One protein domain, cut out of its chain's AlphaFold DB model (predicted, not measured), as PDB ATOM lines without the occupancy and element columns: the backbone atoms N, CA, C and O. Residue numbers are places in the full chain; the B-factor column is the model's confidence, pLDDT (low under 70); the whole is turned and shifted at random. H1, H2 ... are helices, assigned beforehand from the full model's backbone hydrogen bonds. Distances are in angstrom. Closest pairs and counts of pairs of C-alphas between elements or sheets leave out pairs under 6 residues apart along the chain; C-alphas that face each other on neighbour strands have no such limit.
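AT A GLANCE: This is residues 2 to 93 of the 418 residues of an uncharacterized protein of Budvicia aquatica (UniProt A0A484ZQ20). Two long helices, H2 and H3, run side by side in opposite ways as one layer. H1 and H4 lie over one face of it, H5 and H6 at the H3 side. The printed part has 92 residues with six named helices, H1 to H6 in order, and no named strand: all helix, compact, radius of gyration of the C-alphas 12.0 A, spans 33 by 27 by 23 A.

HOW THE PARTS SIT: H1, residues 2 to 5, touches H2, residues 11 to 25; the closest C-alphas, Gly 5 and Phe 15, are 6.6 A apart. H3, residues 32 to 45, touches H5, residues 73 to 82, at a steep tilt of 55 degrees; the closest C-alphas, Gly 32 and Asp 75, are 5.6 A apart. In H2, H3 and H5 every O i to N i+4 pair is within hydrogen-bond range.

IN THESE COORDINATES: H2 is 21.3 A long from first to last C-alpha and begins at C-alpha 11 at (-18.148, -1.442, -24.708); H3 is 20.1 A long and ends at C-alpha 45 at (-6.876, -2.161, -19.670). H4 spans residues 53 to 60, H6 84 to 88.

THE WHOLE: The printed part has no cut. The link H4 to H5 is long. No printed residue is under 70 in pLDDT.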
ATOM      1  N   TRP A   2     -21.902   5.795 -15.095       77.69
ATOM      2  CA  TRP A   2     -22.260   6.528 -16.326       77.69
ATOM      3  C   TRP A   2     -21.237   7.608 -16.740       77.69
ATOM      4  O   TRP A   2     -20.868   7.657 -17.905       77.69
ATOM      5  N   ARG A   3     -20.694   8.381 -15.783       83.00
ATOM      6  CA  ARG A   3     -19.632   9.391 -16.015       83.00
ATOM      7  C   ARG A   3     -18.358   8.828 -16.660       83.00
ATOM      8  O   ARG A   3     -17.788   9.463 -17.531       83.00
ATOM      9  N   TYR A   4     -17.913   7.653 -16.216       83.44
ATOM     10  CA  TYR A   4     -16.682   7.017 -16.711       83.44
ATOM     11  C   TYR A   4     -16.922   6.098 -17.906       83.44
ATOM     12  O   TYR A   4     -15.975   5.609 -18.501       83.44
ATOM     13  N   GLY A   5     -18.183   5.787 -18.212       80.44
ATOM     14  CA  GLY A   5     -18.548   4.927 -19.332       80.44
ATOM     15  C   GLY A   5     -18.712   5.680 -20.651       80.44
ATOM     16  O   GLY A   5     -18.773   5.032 -21.691       80.44
ATOM     17  N   SER A   6     -18.806   7.014 -20.617       81.31
ATOM     18  CA  SER A   6     -19.078   7.852 -21.795       81.31
ATOM     19  C   SER A   6     -17.936   7.879 -22.810       81.31
ATOM     20  O   SER A   6     -18.168   8.116 -23.989       81.31
ATOM     21  N   ASP A   7     -16.715   7.650 -22.346       81.50
ATOM     22  CA  ASP A   7     -15.456   7.787 -23.074       81.50
ATOM     23  C   ASP A   7     -14.678   6.462 -23.135       81.50
ATOM     24  O   ASP A   7     -13.470   6.444 -23.361       81.50
ATOM     25  N   ILE A   8     -15.379   5.339 -22.939       82.69
ATOM     26  CA  ILE A   8     -14.817   3.992 -23.062       82.69
ATOM     27  C   ILE A   8     -15.101   3.421 -24.442       82.69
ATOM     28  O   ILE A   8     -16.254   3.221 -24.828       82.69
ATOM     29  N   LEU A   9     -14.038   3.034 -25.144       76.56
ATOM     30  CA  LEU A   9     -14.136   2.462 -26.490       76.56
ATOM     31  C   LEU A   9     -14.431   0.945 -26.494       76.56
ATOM     32  O   LEU A   9     -14.857   0.388 -27.503       76.56
ATOM     33  N   LEU A  10     -14.254   0.261 -25.356       74.19
ATOM     34  CA  LEU A  10     -14.306  -1.210 -25.225       74.19
ATOM     35  C   LEU A  10     -15.697  -1.800 -24.881       74.19
ATOM     36  O   LEU A  10     -15.815  -2.991 -24.558       74.19
ATOM     37  N   GLY A  11     -16.763  -0.994 -24.916       78.00
ATOM     38  CA  GLY A  11     -18.148  -1.442 -24.708       78.00
ATOM     39  C   GLY A  11     -18.380  -2.216 -23.394       78.00
ATOM     40  O   GLY A  11     -17.924  -1.818 -22.320       78.00
ATOM     41  N   ARG A  12     -19.091  -3.358 -23.452       80.19
ATOM     42  CA  ARG A  12     -19.486  -4.154 -22.261       80.19
ATOM     43  C   ARG A  12     -18.304  -4.634 -21.405       80.19
ATOM     44  O   ARG A  12     -18.448  -4.756 -20.190       80.19
ATOM     45  N   ARG A  13     -17.147  -4.922 -22.017       82.31
ATOM     46  CA  ARG A  13     -15.946  -5.366 -21.285       82.31
ATOM     47  C   ARG A  13     -15.376  -4.237 -20.429       82.31
ATOM     48  O   ARG A  13     -15.067  -4.477 -19.265       82.31
ATOM     49  N   GLY A  14     -15.322  -3.021 -20.974       82.88
ATOM     50  CA  GLY A  14     -14.909  -1.836 -20.223       82.88
ATOM     51  C   GLY A  14     -15.847  -1.520 -19.063       82.88
ATOM     52  O   GLY A  14     -15.382  -1.247 -17.962       82.88
ATOM     53  N   PHE A  15     -17.158  -1.692 -19.249       83.81
ATOM     54  CA  PHE A  15     -18.117  -1.519 -18.155       83.81
ATOM     55  C   PHE A  15     -17.917  -2.531 -17.013       83.81
ATOM     56  O   PHE A  15     -17.945  -2.152 -15.844       83.81
ATOM     57  N   LYS A  16     -17.669  -3.813 -17.328       86.25
ATOM     58  CA  LYS A  16     -17.380  -4.837 -16.306       86.25
ATOM     59  C   LYS A  16     -16.116  -4.496 -15.511       86.25
ATOM     60  O   LYS A  16     -16.109  -4.646 -14.291       86.25
ATOM     61  N   PHE A  17     -15.077  -4.014 -16.192       89.44
ATOM     62  CA  PHE A  17     -13.838  -3.587 -15.550       89.44
ATOM     63  C   PHE A  17     -14.042  -2.350 -14.660       89.44
ATOM     64  O   PHE A  17     -13.648  -2.358 -13.493       89.44
ATOM     65  N   LEU A  18     -14.759  -1.328 -15.141       86.75
ATOM     66  CA  LEU A  18     -15.134  -0.171 -14.321       86.75
ATOM     67  C   LEU A  18     -15.896  -0.572 -13.057       86.75
ATOM     68  O   LEU A  18     -15.622  -0.038 -11.987       86.75
ATOM     69  N   ALA A  19     -16.847  -1.504 -13.168       86.06
ATOM     70  CA  ALA A  19     -17.610  -1.983 -12.021       86.06
ATOM     71  C   ALA A  19     -16.703  -2.660 -10.980       86.06
ATOM     72  O   ALA A  19     -16.891  -2.443  -9.781       86.06
ATOM     73  N   SER A  20     -15.688  -3.421 -11.417       87.75
ATOM     74  CA  SER A  20     -14.698  -3.990 -10.494       87.75
ATOM     75  C   SER A  20     -13.855  -2.920  -9.803       87.75
ATOM     76  O   SER A  20     -13.742  -2.961  -8.583       87.75
ATOM     77  N   ILE A  21     -13.348  -1.919 -10.534       87.31
ATOM     78  CA  ILE A  21     -12.580  -0.814  -9.937       87.31
ATOM     79  C   ILE A  21     -13.447  -0.030  -8.947       87.31
ATOM     80  O   ILE A  21     -13.033   0.241  -7.821       87.31
ATOM     81  N   TYR A  22     -14.690   0.271  -9.319       85.69
ATOM     82  CA  TYR A  22     -15.626   0.979  -8.453       85.69
ATOM     83  C   TYR A  22     -15.927   0.209  -7.158       85.69
ATOM     84  O   TYR A  22     -16.026   0.798  -6.087       85.69
ATOM     85  N   SER A  23     -16.044  -1.122  -7.224       84.81
ATOM     86  CA  SER A  23     -16.255  -1.935  -6.023       84.81
ATOM     87  C   SER A  23     -15.039  -1.954  -5.096       84.81
ATOM     88  O   SER A  23     -15.224  -2.046  -3.883       84.81
ATOM     89  N   VAL A  24     -13.821  -1.908  -5.641       84.12
ATOM     90  CA  VAL A  24     -12.582  -1.886  -4.845       84.12
ATOM     91  C   VAL A  24     -12.420  -0.526  -4.165       84.12
ATOM     92  O   VAL A  24     -12.267  -0.460  -2.950       84.12
ATOM     93  N   THR A  25     -12.587   0.559  -4.920       83.44
ATOM     94  CA  THR A  25     -12.456   1.945  -4.428       83.44
ATOM     95  C   THR A  25     -13.508   2.363  -3.399       83.44
ATOM     96  O   THR A  25     -13.348   3.378  -2.733       83.44
ATOM     97  N   ARG A  26     -14.589   1.592  -3.227       82.94
ATOM     98  CA  ARG A  26     -15.585   1.813  -2.162       82.94
ATOM     99  C   ARG A  26     -15.269   1.106  -0.849       82.94
ATOM    100  O   ARG A  26     -15.928   1.388   0.145       82.94
ATOM    101  N   ARG A  27     -14.328   0.163  -0.855       74.44
ATOM    102  CA  ARG A  27     -13.980  -0.656   0.315       74.44
ATOM    103  C   ARG A  27     -12.633  -0.288   0.922       74.44
ATOM    104  O   ARG A  27     -12.395  -0.650   2.066       74.44
ATOM    105  N   ALA A  28     -11.782   0.392   0.165       71.81
ATOM    106  CA  ALA A  28     -10.429   0.744   0.560       71.81
ATOM    107  C   ALA A  28     -10.173   2.237   0.344       71.81
ATOM    108  O   ALA A  28     -10.767   2.852  -0.547       71.81
ATOM    109  N   VAL A  29      -9.274   2.789   1.157       78.25
ATOM    110  CA  VAL A  29      -8.612   4.064   0.869       78.25
ATOM    111  C   VAL A  29      -7.702   3.847  -0.345       78.25
ATOM    112  O   VAL A  29      -7.192   2.747  -0.556       78.25
ATOM    113  N   LEU A  30      -7.591   4.856  -1.209       80.81
ATOM    114  CA  LEU A  30      -6.714   4.803  -2.377       80.81
ATOM    115  C   LEU A  30      -5.313   5.282  -1.992       80.81
ATOM    116  O   LEU A  30      -4.928   6.398  -2.329       80.81
ATOM    117  N   ASP A  31      -4.583   4.421  -1.295       81.81
ATOM    118  CA  ASP A  31      -3.201   4.639  -0.871       81.81
ATOM    119  C   ASP A  31      -2.291   3.465  -1.277       81.81
ATOM    120  O   ASP A  31      -2.753   2.390  -1.692       81.81
ATOM    121  N   GLY A  32      -0.983   3.721  -1.237       85.25
ATOM    122  CA  GLY A  32       0.115   2.780  -1.448       85.25
ATOM    123  C   GLY A  32      -0.143   1.705  -2.509       85.25
ATOM    124  O   GLY A  32      -0.366   1.974  -3.695       85.25
ATOM    125  N   GLU A  33      -0.117   0.441  -2.078       86.88
ATOM    126  CA  GLU A  33      -0.232  -0.718  -2.969       86.88
ATOM    127  C   GLU A  33      -1.611  -0.818  -3.648       86.88
ATOM    128  O   GLU A  33      -1.722  -1.277  -4.790       86.88
ATOM    129  N   VAL A  34      -2.680  -0.368  -2.982       86.81
ATOM    130  CA  VAL A  34      -4.040  -0.409  -3.538       86.81
ATOM    131  C   VAL A  34      -4.153   0.561  -4.708       86.81
ATOM    132  O   VAL A  34      -4.615   0.169  -5.787       86.81
ATOM    133  N   LEU A  35      -3.686   1.799  -4.521       88.31
ATOM    134  CA  LEU A  35      -3.629   2.795  -5.586       88.31
ATOM    135  C   LEU A  35      -2.762   2.301  -6.748       88.31
ATOM    136  O   LEU A  35      -3.204   2.323  -7.900       88.31
ATOM    137  N   PHE A  36      -1.564   1.797  -6.446       89.12
ATOM    138  CA  PHE A  36      -0.624   1.294  -7.447       89.12
ATOM    139  C   PHE A  36      -1.243   0.198  -8.324       89.12
ATOM    140  O   PHE A  36      -1.160   0.241  -9.560       89.12
ATOM    141  N   ASN A  37      -1.899  -0.781  -7.698       90.00
ATOM    142  CA  ASN A  37      -2.538  -1.897  -8.391       90.00
ATOM    143  C   ASN A  37      -3.706  -1.432  -9.268       90.00
ATOM    144  O   ASN A  37      -3.876  -1.920 -10.390       90.00
ATOM    145  N   ILE A  38      -4.491  -0.461  -8.794       89.81
ATOM    146  CA  ILE A  38      -5.608   0.113  -9.550       89.81
ATOM    147  C   ILE A  38      -5.105   0.897 -10.762       89.81
ATOM    148  O   ILE A  38      -5.578   0.647 -11.872       89.81
ATOM    149  N   LEU A  39      -4.128   1.790 -10.585       90.69
ATOM    150  CA  LEU A  39      -3.543   2.565 -11.683       90.69
ATOM    151  C   LEU A  39      -2.907   1.646 -12.729       90.69
ATOM    152  O   LEU A  39      -3.177   1.784 -13.924       90.69
ATOM    153  N   SER A  40      -2.157   0.632 -12.292       91.00
ATOM    154  CA  SER A  40      -1.568  -0.379 -13.176       91.00
ATOM    155  C   SER A  40      -2.629  -1.147 -13.968       91.00
ATOM    156  O   SER A  40      -2.504  -1.323 -15.184       91.00
ATOM    157  N   ALA A  41      -3.704  -1.584 -13.306       90.62
ATOM    158  CA  ALA A  41      -4.799  -2.291 -13.958       90.62
ATOM    159  C   ALA A  41      -5.512  -1.401 -14.986       90.62
ATOM    160  O   ALA A  41      -5.794  -1.853 -16.098       90.62
ATOM    161  N   ILE A  42      -5.763  -0.133 -14.644       90.19
ATOM    162  CA  ILE A  42      -6.394   0.852 -15.530       90.19
ATOM    163  C   ILE A  42      -5.525   1.107 -16.756       90.19
ATOM    164  O   ILE A  42      -6.035   1.053 -17.869       90.19
ATOM    165  N   LEU A  43      -4.220   1.328 -16.591       90.88
ATOM    166  CA  LEU A  43      -3.319   1.605 -17.714       90.88
ATOM    167  C   LEU A  43      -3.091   0.386 -18.613       90.88
ATOM    168  O   LEU A  43      -2.870   0.538 -19.816       90.88
ATOM    169  N   LYS A  44      -3.170  -0.826 -18.052       89.88
ATOM    170  CA  LYS A  44      -3.133  -2.073 -18.822       89.88
ATOM    171  C   LYS A  44      -4.419  -2.287 -19.620       89.88
ATOM    172  O   LYS A  44      -4.355  -2.767 -20.750       89.88
ATOM    173  N   PHE A  45      -5.571  -1.955 -19.039       90.06
ATOM    174  CA  PHE A  45      -6.876  -2.161 -19.670       90.06
ATOM    175  C   PHE A  45      -7.240  -1.045 -20.664       90.06
ATOM    176  O   PHE A  45      -7.824  -1.330 -21.706       90.06
ATOM    177  N   PHE A  46      -6.844   0.198 -20.378       90.06
ATOM    178  CA  PHE A  46      -7.073   1.397 -21.191       90.06
ATOM    179  C   PHE A  46      -5.729   2.043 -21.588       90.06
ATOM    180  O   PHE A  46      -5.300   3.039 -20.993       90.06
ATOM    181  N   PRO A  47      -5.022   1.487 -22.590       85.50
ATOM    182  CA  PRO A  47      -3.647   1.874 -22.910       85.50
ATOM    183  C   PRO A  47      -3.515   3.209 -23.658       85.50
ATOM    184  O   PRO A  47      -2.401   3.708 -23.783       85.50
ATOM    185  N   SER A  48      -4.606   3.777 -24.179       87.12
ATOM    186  CA  SER A  48      -4.605   5.076 -24.868       87.12
ATOM    187  C   SER A  48      -4.907   6.211 -23.893       87.12
ATOM    188  O   SER A  48      -5.781   6.060 -23.043       87.12
ATOM    189  N   VAL A  49      -4.248   7.363 -24.044       85.44
ATOM    190  CA  VAL A  49      -4.504   8.583 -23.247       85.44
ATOM    191  C   VAL A  49      -5.980   9.004 -23.321       85.44
ATOM    192  O   VAL A  49      -6.552   9.444 -22.328       85.44
ATOM    193  N   ASN A  50      -6.617   8.810 -24.478       85.56
ATOM    194  CA  ASN A  50      -8.004   9.218 -24.717       85.56
ATOM    195  C   ASN A  50      -9.052   8.189 -24.263       85.56
ATOM    196  O   ASN A  50     -10.233   8.518 -24.242       85.56
ATOM    197  N   ASP A  51      -8.650   6.960 -23.927       85.94
ATOM    198  CA  ASP A  51      -9.577   5.913 -23.480       85.94
ATOM    199  C   ASP A  51      -9.719   5.956 -21.955       85.94
ATOM    200  O   ASP A  51      -8.713   5.994 -21.233       85.94
ATOM    201  N   ALA A  52     -10.969   5.978 -21.477       87.62
ATOM    202  CA  ALA A  52     -11.317   6.227 -20.075       87.62
ATOM    203  C   ALA A  52     -10.661   7.507 -19.505       87.62
ATOM    204  O   ALA A  52     -10.252   7.551 -18.341       87.62
ATOM    205  N   LYS A  53     -10.544   8.551 -20.332       89.38
ATOM    206  CA  LYS A  53      -9.957   9.853 -19.989       89.38
ATOM    207  C   LYS A  53     -10.538  10.434 -18.698       89.38
ATOM    208  O   LYS A  53      -9.776  10.809 -17.816       89.38
ATOM    209  N   ASN A  54     -11.860  10.463 -18.549       88.88
ATOM    210  CA  ASN A  54     -12.539  11.012 -17.372       88.88
ATOM    211  C   ASN A  54     -12.179  10.253 -16.091       88.88
ATOM    212  O   ASN A  54     -12.055  10.859 -15.032       88.88
ATOM    213  N   LEU A  55     -12.003   8.929 -16.180       89.00
ATOM    214  CA  LEU A  55     -11.566   8.117 -15.042       89.00
ATOM    215  C   LEU A  55     -10.129   8.470 -14.648       89.00
ATOM    216  O   LEU A  55      -9.843   8.626 -13.467       89.00
ATOM    217  N   LYS A  56      -9.236   8.589 -15.635       91.19
ATOM    218  CA  LYS A  56      -7.825   8.916 -15.403       91.19
ATOM    219  C   LYS A  56      -7.653  10.325 -14.837       91.19
ATOM    220  O   LYS A  56      -6.870  10.498 -13.915       91.19
ATOM    221  N   VAL A  57      -8.408  11.301 -15.347       89.81
ATOM    222  CA  VAL A  57      -8.433  12.679 -14.826       89.81
ATOM    223  C   VAL A  57      -8.937  12.700 -13.387       89.81
ATOM    224  O   VAL A  57      -8.246  13.220 -12.520       89.81
ATOM    225  N   ASP A  58     -10.070  12.058 -13.092       88.50
ATOM    226  CA  ASP A  58     -10.622  12.047 -11.731       88.50
ATOM    227  C   ASP A  58      -9.710  11.324 -10.711       88.50
ATOM    228  O   ASP A  58      -9.781  11.640  -9.524       88.50
ATOM    229  N   LEU A  59      -8.865  10.376 -11.147       87.88
ATOM    230  CA  LEU A  59      -7.854   9.714 -10.301       87.88
ATOM    231  C   LEU A  59      -6.638  10.593 -10.002       87.88
ATOM    232  O   LEU A  59      -6.010  10.410  -8.966       87.88
ATOM    233  N   VAL A  60      -6.281  11.487 -10.922       88.62
ATOM    234  CA  VAL A  60      -5.056  12.295 -10.846       88.62
ATOM    235  C   VAL A  60      -5.336  13.669 -10.246       88.62
ATOM    236  O   VAL A  60      -4.631  14.109  -9.346       88.62
ATOM    237  N   GLU A  61      -6.372  14.351 -10.724       86.31
ATOM    238  CA  GLU A  61      -6.709  15.710 -10.296       86.31
ATOM    239  C   GLU A  61      -7.640  15.722  -9.082       86.31
ATOM    240  O   GLU A  61      -7.596  16.643  -8.262       86.31
ATOM    241  N   GLY A  62      -8.487  14.698  -8.958       77.81
ATOM    242  CA  GLY A  62      -9.640  14.752  -8.068       77.81
ATOM    243  C   GLY A  62     -10.637  15.841  -8.491       77.81
ATOM    244  O   GLY A  62     -10.449  16.578  -9.456       77.81
ATOM    245  N   GLY A  63     -11.763  15.946  -7.790       76.12
ATOM    246  CA  GLY A  63     -12.721  17.013  -8.074       76.12
ATOM    247  C   GLY A  63     -14.065  16.832  -7.392       76.12
ATOM    248  O   GLY A  63     -14.417  15.736  -6.964       76.12
ATOM    249  N   GLN A  64     -14.852  17.911  -7.352       74.31
ATOM    250  CA  GLN A  64     -16.179  17.939  -6.717       74.31
ATOM    251  C   GLN A  64     -17.146  16.887  -7.288       74.31
ATOM    252  O   GLN A  64     -18.088  16.466  -6.619       74.31
ATOM    253  N   TYR A  65     -16.906  16.451  -8.524       78.19
ATOM    254  CA  TYR A  65     -17.718  15.458  -9.220       78.19
ATOM    255  C   TYR A  65     -17.024  14.098  -9.377       78.19
ATOM    256  O   TYR A  65     -17.556  13.233 -10.081       78.19
ATOM    257  N   SER A  66     -15.855  13.911  -8.754       82.75
ATOM    258  CA  SER A  66     -15.188  12.612  -8.727       82.75
ATOM    259  C   SER A  66     -16.026  11.627  -7.919       82.75
ATOM    260  O   SER A  66     -16.546  11.936  -6.847       82.75
ATOM    261  N   LEU A  67     -16.200  10.425  -8.464       81.75
ATOM    262  CA  LEU A  67     -16.903   9.331  -7.792       81.75
ATOM    263  C   LEU A  67     -15.940   8.391  -7.060       81.75
ATOM    264  O   LEU A  67     -16.390   7.386  -6.500       81.75
ATOM    265  N   LEU A  68     -14.646   8.699  -7.113       83.88
ATOM    266  CA  LEU A  68     -13.558   7.977  -6.474       83.88
ATOM    267  C   LEU A  68     -13.173   8.699  -5.174       83.88
ATOM    268  O   LEU A  68     -13.373   9.912  -5.076       83.88
ATOM    269  N   PRO A  69     -12.674   7.977  -4.158       83.50
ATOM    270  CA  PRO A  69     -12.137   8.621  -2.965       83.50
ATOM    271  C   PRO A  69     -10.899   9.460  -3.320       83.50
ATOM    272  O   PRO A  69     -10.289   9.266  -4.374       83.50
ATOM    273  N   SER A  70     -10.544  10.398  -2.441       82.25
ATOM    274  CA  SER A  70      -9.308  11.171  -2.572       82.25
ATOM    275  C   SER A  70      -8.094  10.245  -2.559       82.25
ATOM    276  O   SER A  70      -8.078   9.248  -1.837       82.25
ATOM    277  N   VAL A  71      -7.097  10.603  -3.356       86.50
ATOM    278  CA  VAL A  71      -5.837   9.875  -3.500       86.50
ATOM    279  C   VAL A  71      -4.752  10.639  -2.743       86.50
ATOM    280  O   VAL A  71      -4.772  11.870  -2.762       86.50
ATOM    281  N   ASP A  72      -3.825   9.941  -2.078       87.44
ATOM    282  CA  ASP A  72      -2.629  10.597  -1.534       87.44
ATOM    283  C   ASP A  72      -1.717  11.012  -2.700       87.44
ATOM    284  O   ASP A  72      -1.320  10.193  -3.535       87.44
ATOM    285  N   TYR A  73      -1.405  12.306  -2.784       90.00
ATOM    286  CA  TYR A  73      -0.578  12.835  -3.862       90.00
ATOM    287  C   TYR A  73       0.855  12.294  -3.823       90.00
ATOM    288  O   TYR A  73       1.465  12.199  -4.885       90.00
ATOM    289  N   LEU A  74       1.387  11.886  -2.664       90.19
ATOM    290  CA  LEU A  74       2.725  11.284  -2.595       90.19
ATOM    291  C   LEU A  74       2.756   9.893  -3.230       90.19
ATOM    292  O   LEU A  74       3.640   9.624  -4.041       90.19
ATOM    293  N   ASP A  75       1.749   9.058  -2.963       90.06
ATOM    294  CA  ASP A  75       1.608   7.748  -3.613       90.06
ATOM    295  C   ASP A  75       1.393   7.895  -5.123       90.06
ATOM    296  O   ASP A  75       1.909   7.115  -5.933       90.06
ATOM    297  N   LEU A  76       0.639   8.922  -5.528       90.75
ATOM    298  CA  LEU A  76       0.453   9.241  -6.936       90.75
ATOM    299  C   LEU A  76       1.792   9.615  -7.579       90.75
ATOM    300  O   LEU A  76       2.161   9.037  -8.597       90.75
ATOM    301  N   ILE A  77       2.548  10.531  -6.977       90.88
ATOM    302  CA  ILE A  77       3.877  10.934  -7.452       90.88
ATOM    303  C   ILE A  77       4.814   9.724  -7.532       90.88
ATOM    304  O   ILE A  77       5.460   9.516  -8.563       90.88
ATOM    305  N   GLU A  78       4.829   8.874  -6.505       91.38
ATOM    306  CA  GLU A  78       5.602   7.633  -6.497       91.38
ATOM    307  C   GLU A  78       5.250   6.741  -7.693       91.38
ATOM    308  O   GLU A  78       6.137   6.228  -8.385       91.38
ATOM    309  N   PHE A  79       3.956   6.593  -7.994       90.88
ATOM    310  CA  PHE A  79       3.499   5.820  -9.142       90.88
ATOM    311  C   PHE A  79       4.046   6.373 -10.462       90.88
ATOM    312  O   PHE A  79       4.524   5.592 -11.296       90.88
ATOM    313  N   TYR A  80       3.989   7.696 -10.655       91.00
ATOM    314  CA  TYR A  80       4.507   8.344 -11.861       91.00
ATOM    315  C   TYR A  80       6.012   8.145 -12.019       91.00
ATOM    316  O   TYR A  80       6.473   7.927 -13.142       91.00
ATOM    317  N   ILE A  81       6.753   8.178 -10.909       89.44
ATOM    318  CA  ILE A  81       8.199   7.971 -10.894       89.44
ATOM    319  C   ILE A  81       8.565   6.518 -11.220       89.44
ATOM    320  O   ILE A  81       9.482   6.285 -12.010       89.44
ATOM    321  N   LYS A  82       7.888   5.537 -10.608       89.12
ATOM    322  CA  LYS A  82       8.235   4.108 -10.737       89.12
ATOM    323  C   LYS A  82       7.817   3.488 -12.068       89.12
ATOM    324  O   LYS A  82       8.407   2.491 -12.478       89.12
ATOM    325  N   ASN A  83       6.790   4.024 -12.731       87.12
ATOM    326  CA  ASN A  83       6.187   3.371 -13.892       87.12
ATOM    327  C   ASN A  83       6.335   4.204 -15.170       87.12
ATOM    328  O   ASN A  83       5.623   5.190 -15.320       87.12
ATOM    329  N   PRO A  84       7.097   3.746 -16.182       81.38
ATOM    330  CA  PRO A  84       7.208   4.433 -17.480       81.38
ATOM    331  C   PRO A  84       5.869   4.571 -18.229       81.38
ATOM    332  O   PRO A  84       5.687   5.416 -19.107       81.38
ATOM    333  N   ILE A  85       4.908   3.708 -17.889       83.38
ATOM    334  CA  ILE A  85       3.561   3.669 -18.469       83.38
ATOM    335  C   ILE A  85       2.712   4.865 -17.983       83.38
ATOM    336  O   ILE A  85       1.653   5.129 -18.555       83.38
ATOM    337  N   SER A  86       3.175   5.611 -16.971       83.88
ATOM    338  CA  SER A  86       2.521   6.814 -16.437       83.88
ATOM    339  C   SER A  86       2.319   7.914 -17.482       83.88
ATOM    340  O   SER A  86       1.353   8.656 -17.381       83.88
ATOM    341  N   THR A  87       3.105   7.930 -18.564       83.06
ATOM    342  CA  THR A  87       2.911   8.794 -19.751       83.06
ATOM    343  C   THR A  87       1.522   8.683 -20.402       83.06
ATOM    344  O   THR A  87       1.134   9.526 -21.208       83.06
ATOM    345  N   LYS A  88       0.752   7.636 -20.075       86.81
ATOM    346  CA  LYS A  88      -0.636   7.434 -20.530       86.81
ATOM    347  C   LYS A  88      -1.692   8.041 -19.599       86.81
ATOM    348  O   LYS A  88      -2.888   7.937 -19.905       86.81
ATOM    349  N   LEU A  89      -1.274   8.571 -18.455       88.81
ATOM    350  CA  LEU A  89      -2.097   9.357 -17.545       88.81
ATOM    351  C   LEU A  89      -2.004  10.852 -17.910       88.81
ATOM    352  O   LEU A  89      -1.114  11.249 -18.663       88.81
ATOM    353  N   PRO A  90      -2.946  11.679 -17.421       88.38
ATOM    354  CA  PRO A  90      -2.821  13.135 -17.437       88.38
ATOM    355  C   PRO A  90      -1.518  13.625 -16.792       88.38
ATOM    356  O   PRO A  90      -0.860  12.888 -16.071       88.38
ATOM    357  N   ILE A  91      -1.145  14.879 -17.026       88.12
ATOM    358  CA  ILE A  91      -0.016  15.494 -16.312       88.12
ATOM    359  C   ILE A  91      -0.417  15.676 -14.840       88.12
ATOM    360  O   ILE A  91      -1.588  15.922 -14.545       88.12
ATOM    361  N   LEU A  92       0.539  15.537 -13.917       89.38
ATOM    362  CA  LEU A  92       0.295  15.814 -12.502       89.38
ATOM    363  C   LEU A  92      -0.163  17.274 -12.312       89.38
ATOM    364  O   LEU A  92       0.458  18.181 -12.868       89.38
ATOM    365  N   PRO A  93      -1.231  17.522 -11.537       88.44
ATOM    366  CA  PRO A  93      -1.713  18.874 -11.288       88.44
ATOM    367  C   PRO A  93      -0.749  19.636 -10.372       88.44
ATOM    368  O   PRO A  93      -0.110  19.038  -9.508       88.44
TER     369      PRO A  93